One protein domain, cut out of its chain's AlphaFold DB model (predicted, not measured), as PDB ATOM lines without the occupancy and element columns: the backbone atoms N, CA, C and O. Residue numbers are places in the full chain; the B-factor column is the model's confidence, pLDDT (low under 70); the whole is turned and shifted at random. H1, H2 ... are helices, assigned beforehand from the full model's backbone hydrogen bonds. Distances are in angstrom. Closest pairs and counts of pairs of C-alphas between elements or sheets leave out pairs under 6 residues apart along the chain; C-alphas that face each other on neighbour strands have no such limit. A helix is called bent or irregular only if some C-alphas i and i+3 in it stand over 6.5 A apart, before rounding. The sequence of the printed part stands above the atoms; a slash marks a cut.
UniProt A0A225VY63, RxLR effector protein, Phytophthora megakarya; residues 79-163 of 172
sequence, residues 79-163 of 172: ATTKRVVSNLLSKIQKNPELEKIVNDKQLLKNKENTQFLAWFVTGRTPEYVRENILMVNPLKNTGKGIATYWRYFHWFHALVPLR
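What this domain is: This is residues 79 to 163 of the 172 residues of the protein "RxLR effector protein" of Phytophthora megakarya (UniProt A0A225VY63). Picture one helix, H3, in the middle of a ring of four others: H1, H2, H4 and H5 go round it, the ring being loose where H1 meets H2 and H5, and H2 meets H4. The link from H4 to H5 loops out to one end of the longest axis, at Lys 140. The printed part has 85 residues with five named helices, H1 to H5 in that order, and no named strand; its class is all helix. It is compact, with a radius of gyration of the C-alphas of 12.7 A, and its C-alphas span 38 by 26 by 22 A.

Where its parts are: Find C-alpha 79 at (177.842, 222.934, 251.089); from there H1 runs over residues 79 to 92, 19.5 A long. H2 follows at residues 98 to 103, 8.8 A. Look next at C-alpha 112, at (172.814, 213.844, 235.297), where H3 begins; it runs to residue 121, 14.3 A. H4 takes residues 126 to 133, 10.0 A, and is neither bent nor irregular, but only just: C-alphas 130 and 133 are 6.1 A apart. H5, residues 144 to 162, is the longest at 27.7 A and ends at C-alpha 162 (182.335, 229.463, 242.485). It has a kink of 26 degrees near residue 156 and is only just irregular, with C-alphas 158 and 161 7.0 A apart.

How they stand to each other: Begin at H3, the hub, which touches three helices. H1 touches it at a steep tilt of 64 degrees, the same way; their closest C-alphas, of Leu 89 and Val 121, are 7.2 A apart. H2 touches it about perpendicular, at 79 degrees, with the C-alphas of Val 102 and Ala 118 closest at 5.5 A. H5 touches it with residues 152 to 156 alone, at a steep tilt of 51 degrees, the same way; Phe 116 and Tyr 152 have the closest C-alphas, 6.2 A. H4 is close to H3 but not clearly touching: the closest C-alphas, of Trp 119 and Val 129, are 7.8 A apart. H4 and H5 form a helical hairpin, opposite ways at a steep tilt of 45 degrees, and the C-alphas of Pro 126 and Phe 153 come closest at 5.5 A. H1 and H4 are apart, and so are H2 and H5. In H1, H2, H3 and H4 each O i to N i+4 pair is within hydrogen-bond range; in H5, 13 of 15 are.

The domain as a whole: The two C-alphas farthest apart, of Lys 94 and Lys 140, are 38.9 A apart. The printed part has no cut and no long link. Mean pLDDT of the printed part is 73.4; look for low confidence, under 70, at residues 79 to 110, 138, 140 to 142 and 163.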
ATOM      1  N   ALA A  79     176.561 223.452 250.603       44.12
ATOM      2  CA  ALA A  79     177.842 222.934 251.089       44.12
ATOM      3  C   ALA A  79     178.231 221.577 250.467       44.12
ATOM      4  O   ALA A  79     179.386 221.379 250.071       44.12
ATOM      5  N   THR A  80     177.267 220.669 250.315       48.69
ATOM      6  CA  THR A  80     177.463 219.349 249.701       48.69
ATOM      7  C   THR A  80     177.661 219.498 248.203       48.69
ATOM      8  O   THR A  80     178.612 218.952 247.648       48.69
ATOM      9  N   THR A  81     176.865 220.355 247.560       47.53
ATOM     10  CA  THR A  81     177.040 220.687 246.141       47.53
ATOM     11  C   THR A  81     178.404 221.340 245.888       47.53
ATOM     12  O   THR A  81     179.103 220.932 244.969       47.53
ATOM     13  N   LYS A  82     178.866 222.260 246.750       52.78
ATOM     14  CA  LYS A  82     180.212 222.863 246.666       52.78
ATOM     15  C   LYS A  82     181.347 221.849 246.814       52.78
ATOM     16  O   LYS A  82     182.274 221.858 246.006       52.78
ATOM     17  N   ARG A  83     181.302 220.975 247.828       56.41
ATOM     18  CA  ARG A  83     182.343 219.949 248.043       56.41
ATOM     19  C   ARG A  83     182.342 218.897 246.942       56.41
ATOM     20  O   ARG A  83     183.414 218.522 246.476       56.41
ATOM     21  N   VAL A  84     181.163 218.459 246.502       54.00
ATOM     22  CA  VAL A  84     181.022 217.554 245.358       54.00
ATOM     23  C   VAL A  84     181.597 218.227 244.122       54.00
ATOM     24  O   VAL A  84     182.460 217.644 243.488       54.00
ATOM     25  N   VAL A  85     181.231 219.472 243.826       52.78
ATOM     26  CA  VAL A  85     181.724 220.200 242.651       52.78
ATOM     27  C   VAL A  85     183.230 220.442 242.717       52.78
ATOM     28  O   VAL A  85     183.890 220.230 241.712       52.78
ATOM     29  N   SER A  86     183.806 220.779 243.873       56.94
ATOM     30  CA  SER A  86     185.262 220.947 244.039       56.94
ATOM     31  C   SER A  86     186.037 219.629 243.869       56.94
ATOM     32  O   SER A  86     186.999 219.542 243.095       56.94
ATOM     33  N   ASN A  87     185.576 218.554 244.516       60.28
ATOM     34  CA  ASN A  87     186.169 217.221 244.378       60.28
ATOM     35  C   ASN A  87     185.971 216.632 242.974       60.28
ATOM     36  O   ASN A  87     186.761 215.802 242.529       60.28
ATOM     37  N   LEU A  88     184.911 217.030 242.275       57.47
ATOM     38  CA  LEU A  88     184.593 216.544 240.940       57.47
ATOM     39  C   LEU A  88     185.326 217.391 239.875       57.47
ATOM     40  O   LEU A  88     185.896 216.808 238.962       57.47
ATOM     41  N   LEU A  89     185.471 218.714 240.054       57.91
ATOM     42  CA  LEU A  89     186.318 219.615 239.245       57.91
ATOM     43  C   LEU A  89     187.774 219.139 239.198       57.91
ATOM     44  O   LEU A  89     188.357 219.007 238.122       57.91
ATOM     45  N   SER A  90     188.347 218.833 240.365       62.00
ATOM     46  CA  SER A  90     189.735 218.363 240.491       62.00
ATOM     47  C   SER A  90     189.970 216.987 239.855       62.00
ATOM     48  O   SER A  90     191.043 216.737 239.306       62.00
ATOM     49  N   LYS A  91     188.966 216.099 239.871       55.94
ATOM     50  CA  LYS A  91     189.021 214.794 239.186       55.94
ATOM     51  C   LYS A  91     188.866 214.909 237.668       55.94
ATOM     52  O   LYS A  91     189.426 214.102 236.932       55.94
ATOM     53  N   ILE A  92     188.117 215.902 237.201       56.66
ATOM     54  CA  ILE A  92     187.757 216.078 235.792       56.66
ATOM     55  C   ILE A  92     188.888 216.687 234.969       56.66
ATOM     56  O   ILE A  92     189.106 216.249 233.844       56.66
ATOM     57  N   GLN A  93     189.667 217.616 235.532       57.41
ATOM     58  CA  GLN A  93     190.808 218.219 234.829       57.41
ATOM     59  C   GLN A  93     191.854 217.177 234.371       57.41
ATOM     60  O   GLN A  93     192.704 217.476 233.539       57.41
ATOM     61  N   LYS A  94     191.783 215.947 234.899       56.91
ATOM     62  CA  LYS A  94     192.681 214.830 234.585       56.91
ATOM     63  C   LYS A  94     192.034 213.693 233.788       56.91
ATOM     64  O   LYS A  94     192.715 212.699 233.549       56.91
ATOM     65  N   ASN A  95     190.754 213.779 233.418       53.84
ATOM     66  CA  ASN A  95     190.050 212.642 232.829       53.84
ATOM     67  C   ASN A  95     189.710 212.864 231.333       53.84
ATOM     68  O   ASN A  95     188.854 213.690 231.014       53.84
ATOM     69  N   PRO A  96     190.339 212.115 230.407       57.84
ATOM     70  CA  PRO A  96     190.085 212.220 228.966       57.84
ATOM     71  C   PRO A  96     188.706 211.688 228.531       57.84
ATOM     72  O   PRO A  96     188.278 211.934 227.408       57.84
ATOM     73  N   GLU A  97     187.965 210.985 229.393       62.22
ATOM     74  CA  GLU A  97     186.628 210.473 229.055       62.22
ATOM     75  C   GLU A  97     185.530 211.549 229.060       62.22
ATOM     76  O   GLU A  97     184.414 211.300 228.598       62.22
ATOM     77  N   LEU A  98     185.823 212.760 229.546       59.06
ATOM     78  CA  LEU A  98     184.827 213.828 229.623       59.06
ATOM     79  C   LEU A  98     184.364 214.345 228.275       59.06
ATOM     80  O   LEU A  98     183.184 214.650 228.148       59.06
ATOM     81  N   GLU A  99     185.230 214.411 227.266       60.62
ATOM     82  CA  GLU A  99     184.819 214.886 225.940       60.62
ATOM     83  C   GLU A  99     183.707 214.019 225.340       60.62
ATOM     84  O   GLU A  99     182.790 214.532 224.693       60.62
ATOM     85  N   LYS A 100     183.733 212.710 225.624       64.00
ATOM     86  CA  LYS A 100     182.675 211.784 225.206       64.00
ATOM     87  C   LYS A 100     181.363 212.065 225.938       64.00
ATOM     88  O   LYS A 100     180.313 212.062 225.309       64.00
ATOM     89  N   ILE A 101     181.424 212.363 227.238       62.94
ATOM     90  CA  ILE A 101     180.246 212.640 228.083       62.94
ATOM     91  C   ILE A 101     179.623 214.008 227.756       62.94
ATOM     92  O   ILE A 101     178.404 214.163 227.808       62.94
ATOM     93  N   VAL A 102     180.441 215.004 227.399       63.38
ATOM     94  CA  VAL A 102     179.985 216.361 227.047       63.38
ATOM     95  C   VAL A 102     179.096 216.348 225.810       63.38
ATOM     96  O   VAL A 102     178.072 217.031 225.792       63.38
ATOM     97  N   ASN A 103     179.479 215.568 224.799       64.31
ATOM     98  CA  ASN A 103     178.785 215.520 223.514       64.31
ATOM     99  C   ASN A 103     177.690 214.449 223.450       64.31
ATOM    100  O   ASN A 103     176.987 214.361 222.440       64.31
ATOM    101  N   ASP A 104     177.540 213.629 224.492       65.81
ATOM    102  CA  ASP A 104     176.525 212.588 224.490       65.81
ATOM    103  C   ASP A 104     175.126 213.217 224.521       65.81
ATOM    104  O   ASP A 104     174.738 213.907 225.467       65.81
ATOM    105  N   LYS A 105     174.358 212.990 223.453       58.31
ATOM    106  CA  LYS A 105     172.971 213.465 223.344       58.31
ATOM    107  C   LYS A 105     172.048 212.693 224.280       58.31
ATOM    108  O   LYS A 105     170.970 213.181 224.630       58.31
ATOM    109  N   GLN A 106     172.436 211.478 224.677       60.25
ATOM    110  CA  GLN A 106     171.678 210.713 225.648       60.25
ATOM    111  C   GLN A 106     172.046 211.170 227.055       60.25
ATOM    112  O   GLN A 106     173.158 210.986 227.538       60.25
ATOM    113  N   LEU A 107     171.064 211.757 227.736       63.41
ATOM    114  CA  LEU A 107     171.195 212.073 229.150       63.41
ATOM    115  C   LEU A 107     171.394 210.785 229.930       63.41
ATOM    116  O   LEU A 107     170.495 209.931 229.956       63.41
ATOM    117  N   LEU A 108     172.539 210.676 230.599       64.25
ATOM    118  CA  LEU A 108     172.823 209.570 231.498       64.25
ATOM    119  C   LEU A 108     171.793 209.621 232.633       64.25
ATOM    120  O   LEU A 108     171.943 210.385 233.584       64.25
ATOM    121  N   LYS A 109     170.729 208.809 232.530       58.59
ATOM    122  CA  LYS A 109     169.587 208.802 233.469       58.59
ATOM    123  C   LYS A 109     170.021 208.695 234.938       58.59
ATOM    124  O   LYS A 109     169.341 209.237 235.796       58.59
ATOM    125  N   ASN A 110     171.167 208.061 235.201       65.00
ATOM    126  CA  ASN A 110     171.712 207.851 236.544       65.00
ATOM    127  C   ASN A 110     172.929 208.743 236.871       65.00
ATOM    128  O   ASN A 110     173.513 208.595 237.940       65.00
ATOM    129  N   LYS A 111     173.353 209.643 235.967       73.19
ATOM    130  CA  LYS A 111     174.543 210.505 236.137       73.19
ATOM    131  C   LYS A 111     174.339 211.932 235.605       73.19
ATOM    132  O   LYS A 111     175.269 212.539 235.078       73.19
ATOM    133  N   GLU A 112     173.141 212.489 235.771       80.25
ATOM    134  CA  GLU A 112     172.814 213.844 235.297       80.25
ATOM    135  C   GLU A 112     173.783 214.906 235.855       80.25
ATOM    136  O   GLU A 112     174.337 215.696 235.097       80.25
ATOM    137  N   ASN A 113     174.113 214.841 237.150       80.06
ATOM    138  CA  ASN A 113     175.081 215.752 237.774       80.06
ATOM    139  C   ASN A 113     176.487 215.668 237.159       80.06
ATOM    140  O   ASN A 113     177.202 216.666 237.101       80.06
ATOM    141  N   THR A 114     176.906 214.485 236.696       80.88
ATOM    142  CA  THR A 114     178.204 214.317 236.024       80.88
ATOM    143  C   THR A 114     178.192 214.986 234.658       80.88
ATOM    144  O   THR A 114     179.167 215.632 234.292       80.88
ATOM    145  N   GLN A 115     177.082 214.879 233.931       83.19
ATOM    146  CA  GLN A 115     176.922 215.505 232.625       83.19
ATOM    147  C   GLN A 115     176.823 217.032 232.734       83.19
ATOM    148  O   GLN A 115     177.478 217.745 231.980       83.19
ATOM    149  N   PHE A 116     176.113 217.540 233.743       87.56
ATOM    150  CA  PHE A 116     176.061 218.974 234.045       87.56
ATOM    151  C   PHE A 116     177.436 219.533 234.386       87.56
ATOM    152  O   PHE A 116     177.831 220.580 233.869       87.56
ATOM    153  N   LEU A 117     178.199 218.816 235.211       82.56
ATOM    154  CA  LEU A 117     179.551 219.247 235.507       82.56
ATOM    155  C   LEU A 117     180.456 219.163 234.279       82.56
ATOM    156  O   LEU A 117     181.232 220.082 234.053       82.56
ATOM    157  N   ALA A 118     180.334 218.120 233.459       82.88
ATOM    158  CA  ALA A 118     181.082 218.005 232.214       82.88
ATOM    159  C   ALA A 118     180.847 219.228 231.309       82.88
ATOM    160  O   ALA A 118     181.805 219.851 230.850       82.88
ATOM    161  N   TRP A 119     179.586 219.629 231.128       87.62
ATOM    162  CA  TRP A 119     179.221 220.849 230.405       87.62
ATOM    163  C   TRP A 119     179.818 222.103 231.040       87.62
ATOM    164  O   TRP A 119     180.403 222.920 230.339       87.62
ATOM    165  N   PHE A 120     179.759 222.231 232.366       86.19
ATOM    166  CA  PHE A 120     180.295 223.397 233.069       86.19
ATOM    167  C   PHE A 120     181.816 223.531 232.956       86.19
ATOM    168  O   PHE A 120     182.313 224.617 232.671       86.19
ATOM    169  N   VAL A 121     182.565 222.440 233.149       80.81
ATOM    170  CA  VAL A 121     184.037 222.468 233.097       80.81
ATOM    171  C   VAL A 121     184.548 222.687 231.678       80.81
ATOM    172  O   VAL A 121     185.553 223.365 231.491       80.81
ATOM    173  N   THR A 122     183.825 222.182 230.678       78.25
ATOM    174  CA  THR A 122     184.107 222.473 229.264       78.25
ATOM    175  C   THR A 122     183.531 223.804 228.790       78.25
ATOM    176  O   THR A 122     183.562 224.104 227.600       78.25
ATOM    177  N   GLY A 123     183.002 224.620 229.703       83.31
ATOM    178  CA  GLY A 123     182.584 225.976 229.387       83.31
ATOM    179  C   GLY A 123     181.273 226.079 228.610       83.31
ATOM    180  O   GLY A 123     180.979 227.138 228.066       83.31
ATOM    181  N   ARG A 124     180.461 225.027 228.512       86.31
ATOM    182  CA  ARG A 124     179.163 225.097 227.828       86.31
ATOM    183  C   ARG A 124     178.173 225.873 228.695       86.31
ATOM    184  O   ARG A 124     177.838 225.444 229.791       86.31
ATOM    185  N   THR A 125     177.708 227.024 228.220       89.88
ATOM    186  CA  THR A 125     176.662 227.798 228.908       89.88
ATOM    187  C   THR A 125     175.288 227.141 228.736       89.88
ATOM    188  O   THR A 125     175.107 226.329 227.823       89.88
ATOM    189  N   PRO A 126     174.285 227.484 229.565       90.56
ATOM    190  CA  PRO A 126     172.922 226.994 229.369       90.56
ATOM    191  C   PRO A 126     172.380 227.279 227.959       90.56
ATOM    192  O   PRO A 126     171.759 226.400 227.363       90.56
ATOM    193  N   GLU A 127     172.672 228.463 227.407       89.62
ATOM    194  CA  GLU A 127     172.325 228.860 226.033       89.62
ATOM    195  C   GLU A 127     172.956 227.901 225.008       89.62
ATOM    196  O   GLU A 127     172.252 227.295 224.197       89.62
ATOM    197  N   TYR A 128     174.263 227.646 225.138       89.31
ATOM    198  CA  TYR A 128     174.986 226.724 224.264       89.31
ATOM    199  C   TYR A 128     174.402 225.307 224.320       89.31
ATOM    200  O   TYR A 128     174.195 224.675 223.283       89.31
ATOM    201  N   VAL A 129     174.138 224.789 225.525       88.50
ATOM    202  CA  VAL A 129     173.580 223.440 225.722       88.50
ATOM    203  C   VAL A 129     172.191 223.336 225.093       88.50
ATOM    204  O   VAL A 129     171.882 222.332 224.446       88.50
ATOM    205  N   ARG A 130     171.359 224.372 225.242       89.25
ATOM    206  CA  ARG A 130     170.021 224.436 224.645       89.25
ATOM    207  C   ARG A 130     170.077 224.302 223.126       89.25
ATOM    208  O   ARG A 130     169.322 223.510 222.565       89.25
ATOM    209  N   GLU A 131     170.957 225.061 222.485       86.38
ATOM    210  CA  GLU A 131     171.014 225.193 221.026       86.38
ATOM    211  C   GLU A 131     171.777 224.050 220.356       86.38
ATOM    212  O   GLU A 131     171.303 223.486 219.372       86.38
ATOM    213  N   ASN A 132     172.924 223.666 220.919       84.00
ATOM    214  CA  ASN A 132     173.880 222.785 220.248       84.00
ATOM    215  C   ASN A 132     173.797 221.322 220.704       84.00
ATOM    216  O   ASN A 132     174.176 220.427 219.952       84.00
ATOM    217  N   ILE A 133     173.319 221.060 221.927       84.69
ATOM    218  CA  ILE A 133     173.306 219.704 222.507       84.69
ATOM    219  C   ILE A 133     171.882 219.161 222.573       84.69
ATOM    220  O   ILE A 133     171.580 218.122 221.987       84.69
ATOM    221  N   LEU A 134     171.000 219.870 223.279       83.69
ATOM    222  CA  LEU A 134     169.611 219.456 223.471       83.69
ATOM    223  C   LEU A 134     168.740 219.788 222.254       83.69
ATOM    224  O   LEU A 134     167.721 219.132 222.052       83.69
ATOM    225  N   MET A 135     169.140 220.786 221.454       83.62
ATOM    226  CA  MET A 135     168.415 221.277 220.274       83.62
ATOM    227  C   MET A 135     166.932 221.536 220.590       83.62
ATOM    228  O   MET A 135     166.030 221.164 219.835       83.62
ATOM    229  N   VAL A 136     166.665 222.132 221.760       81.31
ATOM    230  CA  VAL A 136     165.303 222.387 222.244       81.31
ATOM    231  C   VAL A 136     164.916 223.846 222.076       81.31
ATOM    232  O   VAL A 136     165.658 224.746 222.454       81.31
ATOM    233  N   ASN A 137     163.704 224.078 221.574       77.88
ATOM    234  CA  ASN A 137     163.102 225.403 221.569       77.88
ATOM    235  C   ASN A 137     162.086 225.507 222.722       77.88
ATOM    236  O   ASN A 137     161.070 224.810 222.672       77.88
ATOM    237  N   PRO A 138     162.317 226.356 223.739       67.81
ATOM    238  CA  PRO A 138     161.441 226.462 224.906       67.81
ATOM    239  C   PRO A 138     160.021 226.946 224.576       67.81
ATOM    240  O   PRO A 138     159.114 226.710 225.365       67.81
ATOM    241  N   LEU A 139     159.812 227.580 223.417       71.56
ATOM    242  CA  LEU A 139     158.494 228.042 222.968       71.56
ATOM    243  C   LEU A 139     157.720 226.991 222.161       71.56
ATOM    244  O   LEU A 139     156.514 227.132 221.984       71.56
ATOM    245  N   LYS A 140     158.401 225.970 221.624       68.75
ATOM    246  CA  LYS A 140     157.799 224.990 220.694       68.75
ATOM    247  C   LYS A 140     157.836 223.555 221.199       68.75
ATOM    248  O   LYS A 140     157.012 222.748 220.785       68.75
ATOM    249  N   ASN A 141     158.786 223.233 222.065       69.44
ATOM    250  CA  ASN A 141     158.954 221.889 222.583       69.44
ATOM    251  C   ASN A 141     158.356 221.826 223.991       69.44
ATOM    252  O   ASN A 141     158.405 222.787 224.751       69.44
ATOM    253  N   THR A 142     157.831 220.670 224.370       63.78
ATOM    254  CA  THR A 142     157.512 220.318 225.756       63.78
ATOM    255  C   THR A 142     157.995 218.889 225.963       63.78
ATOM    256  O   THR A 142     157.773 218.016 225.127       63.78
ATOM    257  N   GLY A 143     158.771 218.642 227.021       76.00
ATOM    258  CA  GLY A 143     159.324 217.310 227.268       76.00
ATOM    259  C   GLY A 143     160.639 217.289 228.038       76.00
ATOM    260  O   GLY A 143     161.107 218.296 228.572       76.00
ATOM    261  N   LYS A 144     161.251 216.101 228.080       79.25
ATOM    262  CA  LYS A 144     162.421 215.791 228.918       79.25
ATOM    263  C   LYS A 144     163.608 216.736 228.687       79.25
ATOM    264  O   LYS A 144     164.253 217.120 229.654       79.25
ATOM    265  N   GLY A 145     163.869 217.137 227.441       80.56
ATOM    266  CA  GLY A 145     164.980 218.040 227.111       80.56
ATOM    267  C   GLY A 145     164.838 219.434 227.731       80.56
ATOM    268  O   GLY A 145     165.813 219.978 228.234       80.56
ATOM    269  N   ILE A 146     163.621 219.982 227.796       86.12
ATOM    270  CA  ILE A 146     163.376 221.282 228.443       86.12
ATOM    271  C   ILE A 146     163.491 221.181 229.959       86.12
ATOM    272  O   ILE A 146     164.083 222.057 230.583       86.12
ATOM    273  N   ALA A 147     162.983 220.100 230.555       85.62
ATOM    274  CA  ALA A 147     163.159 219.867 231.986       85.62
ATOM    275  C   ALA A 147     164.651 219.789 232.355       85.62
ATOM    276  O   ALA A 147     165.077 220.378 233.344       85.62
ATOM    277  N   THR A 148     165.459 219.117 231.532       86.81
ATOM    278  CA  THR A 148     166.914 219.073 231.705       86.81
ATOM    279  C   THR A 148     167.568 220.437 231.518       86.81
ATOM    280  O   THR A 148     168.423 220.790 232.324       86.81
ATOM    281  N   TYR A 149     167.163 221.213 230.508       89.31
ATOM    282  CA  TYR A 149     167.657 222.578 230.321       89.31
ATOM    283  C   TYR A 149     167.435 223.426 231.579       89.31
ATOM    284  O   TYR A 149     168.385 224.020 232.077       89.31
ATOM    285  N   TRP A 150     166.223 223.425 232.144       89.75
ATOM    286  CA  TRP A 150     165.924 224.197 233.352       89.75
ATOM    287  C   TRP A 150     166.707 223.710 234.572       89.75
ATOM    288  O   TRP A 150     167.259 224.528 235.308       89.75
ATOM    289  N   ARG A 151     166.831 222.389 234.768       89.88
ATOM    290  CA  ARG A 151     167.678 221.839 235.838       89.88
ATOM    291  C   ARG A 151     169.132 222.282 235.683       89.88
ATOM    292  O   ARG A 151     169.732 222.721 236.662       89.88
ATOM    293  N   TYR A 152     169.673 222.222 234.467       90.31
ATOM    294  CA  TYR A 152     171.035 222.668 234.196       90.31
ATOM    295  C   TYR A 152     171.197 224.177 234.390       90.31
ATOM    296  O   TYR A 152     172.173 224.602 234.994       90.31
ATOM    297  N   PHE A 153     170.231 224.983 233.949       91.69
ATOM    298  CA  PHE A 153     170.223 226.433 234.125       91.69
ATOM    299  C   PHE A 153     170.331 226.821 235.607       91.69
ATOM    300  O   PHE A 153     171.235 227.562 235.993       91.69
ATOM    301  N   HIS A 154     169.469 226.262 236.461       89.50
ATOM    302  CA  HIS A 154     169.519 226.530 237.902       89.50
ATOM    303  C   HIS A 154     170.823 226.038 238.537       89.50
ATOM    304  O   HIS A 154     171.439 226.753 239.328       89.50
ATOM    305  N   TRP A 155     171.271 224.841 238.155       89.44
ATOM    306  CA  TRP A 155     172.521 224.263 238.641       89.44
ATOM    307  C   TRP A 155     173.741 225.111 238.241       89.44
ATOM    308  O   TRP A 155     174.618 225.367 239.063       89.44
ATOM    309  N   PHE A 156     173.769 225.616 237.005       89.06
ATOM    310  CA  PHE A 156     174.817 226.486 236.476       89.06
ATOM    311  C   PHE A 156     174.889 227.795 237.263       89.06
ATOM    312  O   PHE A 156     175.950 228.143 237.773       89.06
ATOM    313  N   HIS A 157     173.763 228.493 237.438       87.19
ATOM    314  CA  HIS A 157     173.736 229.769 238.159       87.19
ATOM    315  C   HIS A 157     174.118 229.645 239.639       87.19
ATOM    316  O   HIS A 157     174.732 230.563 240.181       87.19
ATOM    317  N   ALA A 158     173.842 228.506 240.276       83.31
ATOM    318  CA  ALA A 158     174.312 228.236 241.634       83.31
ATOM    319  C   ALA A 158     175.848 228.100 241.725       83.31
ATOM    320  O   ALA A 158     176.428 228.329 242.788       83.31
ATOM    321  N   LEU A 159     176.515 227.732 240.624       80.31
ATOM    322  CA  LEU A 159     177.942 227.396 240.592       80.31
ATOM    323  C   LEU A 159     178.823 228.407 239.868       80.31
ATOM    324  O   LEU A 159     180.020 228.461 240.145       80.31
ATOM    325  N   VAL A 160     178.259 229.245 239.000       80.56
ATOM    326  CA  VAL A 160     178.969 230.364 238.362       80.56
ATOM    327  C   VAL A 160     179.740 231.229 239.367       80.56
ATOM    328  O   VAL A 160     180.896 231.535 239.077       80.56
ATOM    329  N   PRO A 161     179.202 231.580 240.555       79.94
ATOM    330  CA  PRO A 161     179.955 232.363 241.541       79.94
ATOM    331  C   PRO A 161     181.191 231.646 242.104       79.94
ATOM    332  O   PRO A 161     182.080 232.286 242.651       79.94
ATOM    333  N   LEU A 162     181.249 230.318 241.989       71.00
ATOM    334  CA  LEU A 162     182.335 229.463 242.485       71.00
ATOM    335  C   LEU A 162     183.296 229.044 241.370       71.00
ATOM    336  O   LEU A 162     184.126 228.151 241.554       71.00
ATOM    337  N   ARG A 163     183.136 229.629 240.183       68.81
ATOM    338  CA  ARG A 163     183.926 229.303 239.006       68.81
ATOM    339  C   ARG A 163     185.414 229.511 239.279       68.81
ATOM    340  O   ARG A 163     185.840 230.562 239.750       68.81
TER     341      ARG A 163